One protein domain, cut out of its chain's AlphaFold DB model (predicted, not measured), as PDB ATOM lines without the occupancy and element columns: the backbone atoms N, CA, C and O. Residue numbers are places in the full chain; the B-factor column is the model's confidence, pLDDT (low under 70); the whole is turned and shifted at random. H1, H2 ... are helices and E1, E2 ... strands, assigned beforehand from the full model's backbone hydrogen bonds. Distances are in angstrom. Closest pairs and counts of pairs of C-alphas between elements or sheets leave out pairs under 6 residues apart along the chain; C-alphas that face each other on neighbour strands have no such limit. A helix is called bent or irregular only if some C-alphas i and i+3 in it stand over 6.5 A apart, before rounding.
ATOM      1  N   HIS A 224     -34.588 -22.032  -8.916       88.31
ATOM      2  CA  HIS A 224     -33.499 -21.483  -9.715       88.31
ATOM      3  C   HIS A 224     -33.683 -19.974  -9.904       88.31
ATOM      4  O   HIS A 224     -34.765 -19.505 -10.265       88.31
ATOM      5  N   LEU A 225     -32.618 -19.219  -9.652       89.75
ATOM      6  CA  LEU A 225     -32.486 -17.808  -9.999       89.75
ATOM      7  C   LEU A 225     -31.350 -17.699 -11.005       89.75
ATOM      8  O   LEU A 225     -30.184 -17.798 -10.627       89.75
ATOM      9  N   VAL A 226     -31.695 -17.506 -12.273       89.50
ATOM     10  CA  VAL A 226     -30.708 -17.386 -13.343       89.50
ATOM     11  C   VAL A 226     -30.639 -15.948 -13.828       89.50
ATOM     12  O   VAL A 226     -31.652 -15.380 -14.228       89.50
ATOM     13  N   PHE A 227     -29.453 -15.353 -13.796       90.69
ATOM     14  CA  PHE A 227     -29.193 -14.033 -14.348       90.69
ATOM     15  C   PHE A 227     -28.629 -14.138 -15.766       90.69
ATOM     16  O   PHE A 227     -27.847 -15.032 -16.086       90.69
ATOM     17  N   ARG A 228     -28.983 -13.178 -16.614       89.06
ATOM     18  CA  ARG A 228     -28.472 -13.022 -17.974       89.06
ATOM     19  C   ARG A 228     -27.994 -11.590 -18.172       89.06
ATOM     20  O   ARG A 228     -28.737 -10.647 -17.899       89.06
ATOM     21  N   SER A 229     -26.788 -11.419 -18.703       85.69
ATOM     22  CA  SER A 229     -26.315 -10.104 -19.147       85.69
ATOM     23  C   SER A 229     -27.077  -9.665 -20.397       85.69
ATOM     24  O   SER A 229     -27.147 -10.395 -21.383       85.69
ATOM     25  N   GLY A 230     -27.654  -8.468 -20.356       78.69
ATOM     26  CA  GLY A 230     -28.256  -7.796 -21.503       78.69
ATOM     27  C   GLY A 230     -27.579  -6.457 -21.792       78.69
ATOM     28  O   GLY A 230     -26.849  -5.915 -20.966       78.69
ATOM     29  N   ASN A 231     -27.886  -5.868 -22.951       75.25
ATOM     30  CA  ASN A 231     -27.279  -4.607 -23.415       75.25
ATOM     31  C   ASN A 231     -27.502  -3.402 -22.475       75.25
ATOM     32  O   ASN A 231     -26.843  -2.380 -22.630       75.25
ATOM     33  N   LYS A 232     -28.454  -3.493 -21.538       79.44
ATOM     34  CA  LYS A 232     -28.835  -2.416 -20.609       79.44
ATOM     35  C   LYS A 232     -28.613  -2.764 -19.127       79.44
ATOM     36  O   LYS A 232     -28.949  -1.947 -18.277       79.44
ATOM     37  N   GLY A 233     -28.078  -3.947 -18.807       86.12
ATOM     38  CA  GLY A 233     -27.885  -4.407 -17.425       86.12
ATOM     39  C   GLY A 233     -28.100  -5.909 -17.249       86.12
ATOM     40  O   GLY A 233     -28.114  -6.663 -18.223       86.12
ATOM     41  N   ILE A 234     -28.274  -6.344 -16.003       89.06
ATOM     42  CA  ILE A 234     -28.584  -7.733 -15.658       89.06
ATOM     43  C   ILE A 234     -30.096  -7.943 -15.705       89.06
ATOM     44  O   ILE A 234     -30.865  -7.112 -15.228       89.06
ATOM     45  N   LEU A 235     -30.514  -9.060 -16.287       89.75
ATOM     46  CA  LEU A 235     -31.899  -9.514 -16.355       89.75
ATOM     47  C   LEU A 235     -32.016 -10.869 -15.659       89.75
ATOM     48  O   LEU A 235     -31.047 -11.621 -15.604       89.75
ATOM     49  N   ILE A 236     -33.206 -11.206 -15.171       90.06
ATOM     50  CA  ILE A 236     -33.524 -12.584 -14.775       90.06
ATOM     51  C   ILE A 236     -33.925 -13.346 -16.037       90.06
ATOM     52  O   ILE A 236     -34.691 -12.824 -16.844       90.06
ATOM     53  N   ASP A 237     -33.413 -14.559 -16.221       86.19
ATOM     54  CA  ASP A 237     -33.863 -15.459 -17.277       86.19
ATOM     55  C   ASP A 237     -35.195 -16.107 -16.855       86.19
ATOM     56  O   ASP A 237     -35.206 -16.942 -15.939       86.19
ATOM     57  N   PRO A 238     -36.326 -15.747 -17.492       80.44
ATOM     58  CA  PRO A 238     -37.630 -16.283 -17.121       80.44
ATOM     59  C   PRO A 238     -37.802 -17.757 -17.513       80.44
ATOM     60  O   PRO A 238     -38.617 -18.445 -16.903       80.44
ATOM     61  N   GLY A 239     -37.049 -18.261 -18.500       80.19
ATOM     62  CA  GLY A 239     -37.111 -19.662 -18.916       80.19
ATOM     63  C   GLY A 239     -36.488 -20.588 -17.875       80.19
ATOM     64  O   GLY A 239     -37.035 -21.647 -17.565       80.19
ATOM     65  N   GLN A 240     -35.380 -20.159 -17.268       79.69
ATOM     66  CA  GLN A 240     -34.687 -20.949 -16.246       79.69
ATOM     67  C   GLN A 240     -35.131 -20.634 -14.809       79.69
ATOM     68  O   GLN A 240     -34.939 -21.463 -13.927       79.69
ATOM     69  N   SER A 241     -35.795 -19.496 -14.574       83.44
ATOM     70  CA  SER A 241     -36.276 -19.070 -13.244       83.44
ATOM     71  C   SER A 241     -37.795 -19.232 -13.056       83.44
ATOM     72  O   SER A 241     -38.426 -18.473 -12.321       83.44
ATOM     73  N   HIS A 242     -38.420 -20.206 -13.722       74.44
ATOM     74  CA  HIS A 242     -39.883 -20.354 -13.811       74.44
ATOM     75  C   HIS A 242     -40.593 -20.513 -12.448       74.44
ATOM     76  O   HIS A 242     -41.682 -19.971 -12.259       74.44
ATOM     77  N   HIS A 243     -39.969 -21.173 -11.465       82.88
ATOM     78  CA  HIS A 243     -40.527 -21.324 -10.108       82.88
ATOM     79  C   HIS A 243     -40.291 -20.116  -9.185       82.88
ATOM     80  O   HIS A 243     -40.878 -20.026  -8.101       82.88
ATOM     81  N   LEU A 244     -39.459 -19.159  -9.599       84.94
ATOM     82  CA  LEU A 244     -39.094 -18.016  -8.771       84.94
ATOM     83  C   LEU A 244     -40.299 -17.110  -8.496       84.94
ATOM     84  O   LEU A 244     -40.544 -16.721  -7.356       84.94
ATOM     85  N   ALA A 245     -41.084 -16.801  -9.530       84.38
ATOM     86  CA  ALA A 245     -42.227 -15.900  -9.406       84.38
ATOM     87  C   ALA A 245     -43.321 -16.463  -8.480       84.38
ATOM     88  O   ALA A 245     -43.910 -15.718  -7.691       84.38
ATOM     89  N   SER A 246     -43.564 -17.778  -8.532       83.25
ATOM     90  CA  SER A 246     -44.508 -18.455  -7.638       83.25
ATOM     91  C   SER A 246     -44.034 -18.442  -6.188       83.25
ATOM     92  O   SER A 246     -44.832 -18.153  -5.297       83.25
ATOM     93  N   GLU A 247     -42.743 -18.670  -5.939       86.06
ATOM     94  CA  GLU A 247     -42.183 -18.660  -4.583       86.06
ATOM     95  C   GLU A 247     -42.162 -17.260  -3.974       86.06
ATOM     96  O   GLU A 247     -42.573 -17.073  -2.829       86.06
ATOM     97  N   VAL A 248     -41.796 -16.245  -4.760       86.25
ATOM     98  CA  VAL A 248     -41.864 -14.843  -4.329       86.25
ATOM     99  C   VAL A 248     -43.289 -14.446  -3.942       86.25
ATOM    100  O   VAL A 248     -43.483 -13.747  -2.943       86.25
ATOM    101  N   ARG A 249     -44.297 -14.903  -4.699       85.25
ATOM    102  CA  ARG A 249     -45.710 -14.664  -4.377       85.25
ATOM    103  C   ARG A 249     -46.135 -15.433  -3.122       85.25
ATOM    104  O   ARG A 249     -46.759 -14.835  -2.248       85.25
ATOM    105  N   ARG A 250     -45.772 -16.716  -3.003       86.06
ATOM    106  CA  ARG A 250     -46.092 -17.576  -1.847       86.06
ATOM    107  C   ARG A 250     -45.539 -17.003  -0.543       86.06
ATOM    108  O   ARG A 250     -46.247 -16.958   0.458       86.06
ATOM    109  N   LEU A 251     -44.299 -16.524  -0.578       85.44
ATOM    110  CA  LEU A 251     -43.584 -15.966   0.571       85.44
ATOM    111  C   LEU A 251     -43.809 -14.457   0.762       85.44
ATOM    112  O   LEU A 251     -43.229 -13.865   1.668       85.44
ATOM    113  N   LYS A 252     -44.648 -13.821  -0.071       88.31
ATOM    114  CA  LYS A 252     -44.966 -12.381  -0.017       88.31
ATOM    115  C   LYS A 252     -43.721 -11.475  -0.019       88.31
ATOM    116  O   LYS A 252     -43.699 -10.428   0.621       88.31
ATOM    117  N   LEU A 253     -42.687 -11.841  -0.782       89.69
ATOM    118  CA  LEU A 253     -41.376 -11.163  -0.765       89.69
ATOM    119  C   LEU A 253     -41.305  -9.891  -1.618       89.69
ATOM    120  O   LEU A 253     -40.246  -9.284  -1.732       89.69
ATOM    121  N   GLN A 254     -42.419  -9.467  -2.212       89.19
ATOM    122  CA  GLN A 254     -42.470  -8.345  -3.152       89.19
ATOM    123  C   GLN A 254     -41.899  -7.056  -2.547       89.19
ATOM    124  O   GLN A 254     -41.095  -6.391  -3.185       89.19
ATOM    125  N   VAL A 255     -42.239  -6.730  -1.296       87.88
ATOM    126  CA  VAL A 255     -41.744  -5.514  -0.626       87.88
ATOM    127  C   VAL A 255     -40.241  -5.597  -0.335       87.88
ATOM    128  O   VAL A 255     -39.517  -4.631  -0.558       87.88
ATOM    129  N   ALA A 256     -39.755  -6.758   0.113       87.44
ATOM    130  CA  ALA A 256     -38.338  -6.962   0.416       87.44
ATOM    131  C   ALA A 256     -37.470  -6.914  -0.851       87.44
ATOM    132  O   ALA A 256     -36.391  -6.324  -0.850       87.44
ATOM    133  N   ILE A 257     -37.964  -7.498  -1.944       90.88
ATOM    134  CA  ILE A 257     -37.308  -7.462  -3.253       90.88
ATOM    135  C   ILE A 257     -37.306  -6.040  -3.815       90.88
ATOM    136  O   ILE A 257     -36.274  -5.579  -4.292       90.88
ATOM    137  N   ALA A 258     -38.428  -5.327  -3.710       88.69
ATOM    138  CA  ALA A 258     -38.533  -3.938  -4.141       88.69
ATOM    139  C   ALA A 258     -37.505  -3.040  -3.439       88.69
ATOM    140  O   ALA A 258     -36.794  -2.287  -4.097       88.69
ATOM    141  N   ALA A 259     -37.358  -3.198  -2.119       88.56
ATOM    142  CA  ALA A 259     -36.366  -2.470  -1.335       88.56
ATOM    143  C   ALA A 259     -34.920  -2.812  -1.733       88.56
ATOM    144  O   ALA A 259     -34.086  -1.918  -1.828       88.56
ATOM    145  N   ALA A 260     -34.608  -4.087  -1.999       88.94
ATOM    146  CA  ALA A 260     -33.263  -4.504  -2.411       88.94
ATOM    147  C   ALA A 260     -32.873  -4.019  -3.813       88.94
ATOM    148  O   ALA A 260     -31.692  -3.816  -4.096       88.94
ATOM    149  N   LEU A 261     -33.862  -3.844  -4.685       87.50
ATOM    150  CA  LEU A 261     -33.670  -3.378  -6.053       87.50
ATOM    151  C   LEU A 261     -33.835  -1.857  -6.202       87.50
ATOM    152  O   LEU A 261     -33.593  -1.346  -7.291       87.50
ATOM    153  N   ASP A 262     -34.203  -1.138  -5.136       89.31
ATOM    154  CA  ASP A 262     -34.557   0.291  -5.166       89.31
ATOM    155  C   ASP A 262     -35.647   0.611  -6.212       89.31
ATOM    156  O   ASP A 262     -35.558   1.552  -7.000       89.31
ATOM    157  N   ILE A 263     -36.682  -0.234  -6.251       88.06
ATOM    158  CA  ILE A 263     -37.841  -0.098  -7.144       88.06
ATOM    159  C   ILE A 263     -39.141  -0.108  -6.342       88.06
ATOM    160  O   ILE A 263     -39.180  -0.448  -5.161       88.06
ATOM    161  N   THR A 264     -40.254   0.218  -6.996       86.31
ATOM    162  CA  THR A 264     -41.576   0.068  -6.385       86.31
ATOM    163  C   THR A 264     -42.014  -1.406  -6.365       86.31
ATOM    164  O   THR A 264     -41.719  -2.148  -7.306       86.31
ATOM    165  N   PRO A 265     -42.789  -1.854  -5.352       84.06
ATOM    166  CA  PRO A 265     -43.316  -3.225  -5.291       84.06
ATOM    167  C   PRO A 265     -44.096  -3.666  -6.535       84.06
ATOM    168  O   PRO A 265     -44.065  -4.841  -6.899       84.06
ATOM    169  N   SER A 266     -44.741  -2.720  -7.224       83.31
ATOM    170  CA  SER A 266     -45.447  -2.942  -8.491       83.31
ATOM    171  C   SER A 266     -44.532  -3.417  -9.625       83.31
ATOM    172  O   SER A 266     -44.975  -4.157 -10.499       83.31
ATOM    173  N   ASN A 267     -43.254  -3.028  -9.610       86.44
ATOM    174  CA  ASN A 267     -42.312  -3.293 -10.698       86.44
ATOM    175  C   ASN A 267     -41.557  -4.615 -10.516       86.44
ATOM    176  O   ASN A 267     -40.919  -5.100 -11.447       86.44
ATOM    177  N   VAL A 268     -41.680  -5.256  -9.351       88.69
ATOM    178  CA  VAL A 268     -41.031  -6.544  -9.063       88.69
ATOM    179  C   VAL A 268     -41.446  -7.617 -10.071       88.69
ATOM    180  O   VAL A 268     -40.614  -8.407 -10.504       88.69
ATOM    181  N   ALA A 269     -42.707  -7.621 -10.514       86.06
ATOM    182  CA  ALA A 269     -43.173  -8.562 -11.533       86.06
ATOM    183  C   ALA A 269     -42.453  -8.385 -12.885       86.06
ATOM    184  O   ALA A 269     -42.174  -9.370 -13.568       86.06
ATOM    185  N   LEU A 270     -42.109  -7.150 -13.264       86.50
ATOM    186  CA  LEU A 270     -41.377  -6.858 -14.502       86.50
ATOM    187  C   LEU A 270     -39.926  -7.349 -14.422       86.50
ATOM    188  O   LEU A 270     -39.409  -7.914 -15.386       86.50
ATOM    189  N   VAL A 271     -39.299  -7.216 -13.252       89.12
ATOM    190  CA  VAL A 271     -37.952  -7.743 -13.005       89.12
ATOM    191  C   VAL A 271     -37.944  -9.274 -13.024       89.12
ATOM    192  O   VAL A 271     -37.135  -9.877 -13.728       89.12
ATOM    193  N   LEU A 272     -38.883  -9.917 -12.319       88.06
ATOM    194  CA  LEU A 272     -38.992 -11.384 -12.253       88.06
ATOM    195  C   LEU A 272     -39.304 -12.033 -13.607       88.06
ATOM    196  O   LEU A 272     -38.960 -13.190 -13.822       88.06
ATOM    197  N   THR A 273     -39.944 -11.298 -14.519       85.56
ATOM    198  CA  THR A 273     -40.224 -11.759 -15.889       85.56
ATOM    199  C   THR A 273     -39.095 -11.446 -16.874       85.56
ATOM    200  O   THR A 273     -39.243 -11.710 -18.068       85.56
ATOM    201  N   GLY A 274     -37.972 -10.889 -16.406       84.31
ATOM    202  CA  GLY A 274     -36.822 -10.564 -17.250       84.31
ATOM    203  C   GLY A 274     -37.077  -9.411 -18.223       84.31
ATOM    204  O   GLY A 274     -36.435  -9.347 -19.271       84.31
ATOM    205  N   ARG A 275     -38.038  -8.529 -17.920       83.25
ATOM    206  CA  ARG A 275     -38.403  -7.383 -18.770       83.25
ATOM    207  C   ARG A 275     -37.710  -6.088 -18.366       83.25
ATOM    208  O   ARG A 275     -37.516  -5.236 -19.229       83.25
ATOM    209  N   ASP A 276     -37.332  -5.952 -17.097       85.12
ATOM    210  CA  ASP A 276     -36.693  -4.744 -16.571       85.12
ATOM    211  C   ASP A 276     -35.258  -5.037 -16.092       85.12
ATOM    212  O   ASP A 276     -35.076  -5.855 -15.182       85.12
ATOM    213  N   PRO A 277     -34.224  -4.452 -16.732       87.38
ATOM    214  CA  PRO A 277     -32.833  -4.662 -16.352       87.38
ATOM    215  C   PRO A 277     -32.454  -3.870 -15.099       87.38
ATOM    216  O   PRO A 277     -32.852  -2.723 -14.918       87.38
ATOM    217  N   PHE A 278     -31.588  -4.453 -14.278       87.25
ATOM    218  CA  PHE A 278     -31.057  -3.839 -13.060       87.25
ATOM    219  C   PHE A 278     -29.526  -3.937 -13.004       87.25
ATOM    220  O   PHE A 278     -28.874  -4.588 -13.827       87.25
ATOM    221  N   ARG A 279     -28.915  -3.219 -12.059       87.19
ATOM    222  CA  ARG A 279     -27.454  -3.143 -11.906       87.19
ATOM    223  C   ARG A 279     -26.900  -4.422 -11.278       87.19
ATOM    224  O   ARG A 279     -27.572  -5.074 -10.486       87.19
ATOM    225  N   SER A 280     -25.631  -4.734 -11.534       83.31
ATOM    226  CA  SER A 280     -24.964  -5.910 -10.947       83.31
ATOM    227  C   SER A 280     -24.986  -5.929  -9.418       83.31
ATOM    228  O   SER A 280     -25.275  -6.957  -8.819       83.31
ATOM    229  N   VAL A 281     -24.789  -4.774  -8.779       84.81
ATOM    230  CA  VAL A 281     -24.875  -4.629  -7.313       84.81
ATOM    231  C   VAL A 281     -26.262  -5.029  -6.785       84.81
ATOM    232  O   VAL A 281     -26.378  -5.651  -5.730       84.81
ATOM    233  N   GLN A 282     -27.317  -4.722  -7.543       88.00
ATOM    234  CA  GLN A 282     -28.696  -5.066  -7.197       88.00
ATOM    235  C   GLN A 282     -28.974  -6.567  -7.398       88.00
ATOM    236  O   GLN A 282     -29.781  -7.135  -6.666       88.00
ATOM    237  N   ALA A 283     -28.269  -7.237  -8.317       86.69
ATOM    238  CA  ALA A 283     -28.355  -8.688  -8.499       86.69
ATOM    239  C   ALA A 283     -27.888  -9.452  -7.256       86.69
ATOM    240  O   ALA A 283     -28.569 -10.371  -6.797       86.69
ATOM    241  N   THR A 284     -26.771  -9.023  -6.666       86.50
ATOM    242  CA  THR A 284     -26.258  -9.599  -5.417       86.50
ATOM    243  C   THR A 284     -27.233  -9.363  -4.265       86.50
ATOM    244  O   THR A 284     -27.602 -10.306  -3.568       86.50
ATOM    245  N   ALA A 285     -27.738  -8.131  -4.121       87.94
ATOM    246  CA  ALA A 285     -28.714  -7.794  -3.085       87.94
ATOM    247  C   ALA A 285     -30.007  -8.622  -3.206       87.94
ATOM    248  O   ALA A 285     -30.550  -9.091  -2.201       87.94
ATOM    249  N   LEU A 286     -30.478  -8.849  -4.435       90.44
ATOM    250  CA  LEU A 286     -31.629  -9.697  -4.718       90.44
ATOM    251  C   LEU A 286     -31.376 -11.156  -4.322       90.44
ATOM    252  O   LEU A 286     -32.205 -11.753  -3.633       90.44
ATOM    253  N   ALA A 287     -30.234 -11.720  -4.724       90.00
ATOM    254  CA  ALA A 287     -29.857 -13.082  -4.361       90.00
ATOM    255  C   ALA A 287     -29.802 -13.258  -2.834       90.00
ATOM    256  O   ALA A 287     -30.317 -14.245  -2.315       90.00
ATOM    257  N   ASP A 288     -29.272 -12.280  -2.099       89.25
ATOM    258  CA  ASP A 288     -29.176 -12.339  -0.637       89.25
ATOM    259  C   ASP A 288     -30.530 -12.218   0.068       89.25
ATOM    260  O   ASP A 288     -30.763 -12.858   1.097       89.25
ATOM    261  N   VAL A 289     -31.455 -11.411  -0.461       90.94
ATOM    262  CA  VAL A 289     -32.840 -11.388   0.038       90.94
ATOM    263  C   VAL A 289     -33.505 -12.739  -0.193       90.94
ATOM    264  O   VAL A 289     -34.123 -13.275   0.728       90.94
ATOM    265  N   LEU A 290     -33.355 -13.315  -1.384       89.69
ATOM    266  CA  LEU A 290     -33.974 -14.591  -1.721       89.69
ATOM    267  C   LEU A 290     -33.369 -15.745  -0.917       89.69
ATOM    268  O   LEU A 290     -34.127 -16.541  -0.375       89.69
ATOM    269  N   ARG A 291     -32.044 -15.803  -0.725       90.50
ATOM    270  CA  ARG A 291     -31.398 -16.818   0.132       90.50
ATOM    271  C   ARG A 291     -31.899 -16.753   1.570       90.50
ATOM    272  O   ARG A 291     -32.162 -17.795   2.161       90.50
ATOM    273  N   ARG A 292     -32.075 -15.544   2.116       89.12
ATOM    274  CA  ARG A 292     -32.587 -15.349   3.482       89.12
ATOM    275  C   ARG A 292     -34.006 -15.878   3.681       89.12
ATOM    276  O   ARG A 292     -34.320 -16.306   4.784       89.12
ATOM    277  N   HIS A 293     -34.849 -15.842   2.650       88.00
ATOM    278  CA  HIS A 293     -36.270 -16.182   2.785       88.00
ATOM    279  C   HIS A 293     -36.652 -17.545   2.191       88.00
ATOM    280  O   HIS A 293     -37.527 -18.215   2.727       88.00
ATOM    281  N   ILE A 294     -36.016 -17.961   1.095       85.12
ATOM    282  CA  ILE A 294     -36.238 -19.261   0.442       85.12
ATOM    283  C   ILE A 294     -35.367 -20.350   1.090       85.12
ATOM    284  O   ILE A 294     -35.763 -21.515   1.122       85.12
ATOM    285  N   GLY A 295     -34.222 -19.961   1.660       82.88
ATOM    286  CA  GLY A 295     -33.219 -20.851   2.239       82.88
ATOM    287  C   GLY A 295     -32.042 -21.065   1.288       82.88
ATOM    288  O   GLY A 295     -32.228 -21.250   0.083       82.88
ATOM    289  N   ALA A 296     -30.822 -21.050   1.831       79.50
ATOM    290  CA  ALA A 296     -29.591 -21.228   1.057       79.50
ATOM    291  C   ALA A 296     -29.534 -22.591   0.344       79.50
ATOM    292  O   ALA A 296     -29.045 -22.667  -0.777       79.50
ATOM    293  N   ASP A 297     -30.119 -23.626   0.952       77.81
ATOM    294  CA  ASP A 297     -30.132 -24.995   0.418       77.81
ATOM    295  C   ASP A 297     -31.165 -25.195  -0.700       77.81
ATOM    296  O   ASP A 297     -31.131 -26.188  -1.424       77.81
ATOM    297  N   ARG A 298     -32.107 -24.253  -0.846       83.06
ATOM    298  CA  ARG A 298     -33.209 -24.327  -1.816       83.06
ATOM    299  C   ARG A 298     -33.055 -23.372  -2.989       83.06
ATOM    300  O   ARG A 298     -33.723 -23.578  -3.998       83.06
ATOM    301  N   LEU A 299     -32.228 -22.334  -2.870       87.62
ATOM    302  CA  LEU A 299     -32.020 -21.354  -3.931       87.62
ATOM    303  C   LEU A 299     -30.704 -21.618  -4.667       87.62
ATOM    304  O   LEU A 299     -29.623 -21.310  -4.163       87.62
ATOM    305  N   VAL A 300     -30.806 -22.091  -5.904       87.81
ATOM    306  CA  VAL A 300     -29.664 -22.201  -6.814       87.81
ATOM    307  C   VAL A 300     -29.579 -20.924  -7.636       87.81
ATOM    308  O   VAL A 300     -30.450 -20.637  -8.455       87.81
ATOM    309  N   VAL A 301     -28.530 -20.141  -7.398       87.56
ATOM    310  CA  VAL A 301     -28.258 -18.910  -8.147       87.56
ATOM    311  C   VAL A 301     -27.244 -19.220  -9.239       87.56
ATOM    312  O   VAL A 301     -26.193 -19.799  -8.968       87.56
ATOM    313  N   SER A 302     -27.548 -18.847 -10.473       81.88
ATOM    314  CA  SER A 302     -26.668 -19.007 -11.632       81.88
ATOM    315  C   SER A 302     -26.705 -17.723 -12.447       81.88
ATOM    316  O   SER A 302     -27.704 -17.019 -12.442       81.88
ATOM    317  N   GLY A 303     -25.626 -17.340 -13.108       68.94
ATOM    318  CA  GLY A 303     -25.580 -16.029 -13.747       68.94
ATOM    319  C   GLY A 303     -24.162 -15.558 -14.001       68.94
ATOM    320  O   GLY A 303     -23.252 -16.183 -13.460       68.94
TER     321      GLY A 303
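Overview. This is residues 224 to 303 of the 304 residues of an uncharacterized protein of Nitrospirillum iridis (UniProt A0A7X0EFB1). A small three-stranded sheet forms a wall along one side of a cluster of four helices, with the long helix H4 running along one of its faces. H2 packs beside H4, away from the sheet, while H1 and H3 complete the cluster and reach the sheet with one end each. The printed part has 80 residues, with four named helices and three named strands in the order E1 E2 H1 H2 H3 H4 E3. The sheet runs E2 E1 E3 and is mixed, and the class is mixed, helices and strands. The whole is compact, with a radius of gyration of the C-alphas of 11.1 A and spans of 31 by 24 by 20 A.

Arrangement. E1, residues 224 to 230, and E2, residues 233 to 236, form an antiparallel hairpin, with N 228 and O 235 within hydrogen-bond range at 2.8 A. E3, residues 299 to 302, is the parallel neighbour of E1, with N 225 and O 300 2.9 A apart. The pairing is staggered: E1 pairs with E3 over residues 224 to 226 and with E2 over residues 227 to 230. H4, residues 280 to 294, is on the sheet at a height of 8.8 A, in two layers, a helix on one face of a sheet. It lies over E2 and E1 and runs along the strands, at 9 degrees to E1 on the local plane. H2, residues 254 to 261, touches H4 at a shallow tilt of 31 degrees, opposite ways; their closest C-alphas, of Leu 261 and Gln 282, are 5.4 A apart. H3, residues 265 to 272, touches H2, closest at the C-alphas of Ala 258 and Pro 265, 5.0 A, and is only just about perpendicular to it at 72 degrees. H1, residues 244 to 250, only just touches H3, with 3 pairs of C-alphas within 8 A, the closest being Ala 245 and Leu 272 at 6.2 A. H1 and H3 only graze the sheet, with residues 244 to 245 and 270 to 272. H3 and H4 are apart. Every O i to N i+4 pair is within hydrogen-bond range in H1, H2 and H4, but 2 of 4 in H3.

Along the chain. E1 begins at C-alpha 224, (-33.499, -21.483, -9.715), and is 18.8 A long; E2 measures 10.3 A. H1, H2 and H3 measure 9.9 A, 10.5 A and 11.6 A. H3 is irregular, but only just: C-alphas 266 and 269 are 6.8 A apart. H4 begins at C-alpha 280, (-24.964, -5.910, -10.947), and is 20.9 A long. E3 measures 9.7 A and ends at C-alpha 302, (-26.668, -19.007, -11.632).

Size, cuts and confidence. The two C-alphas farthest apart, of Asn 231 and Asp 297, are 31.5 A apart. The printed part has no cut, and no link is long. The mean pLDDT of the printed part is 85.9, and residue 303 alone is under 70.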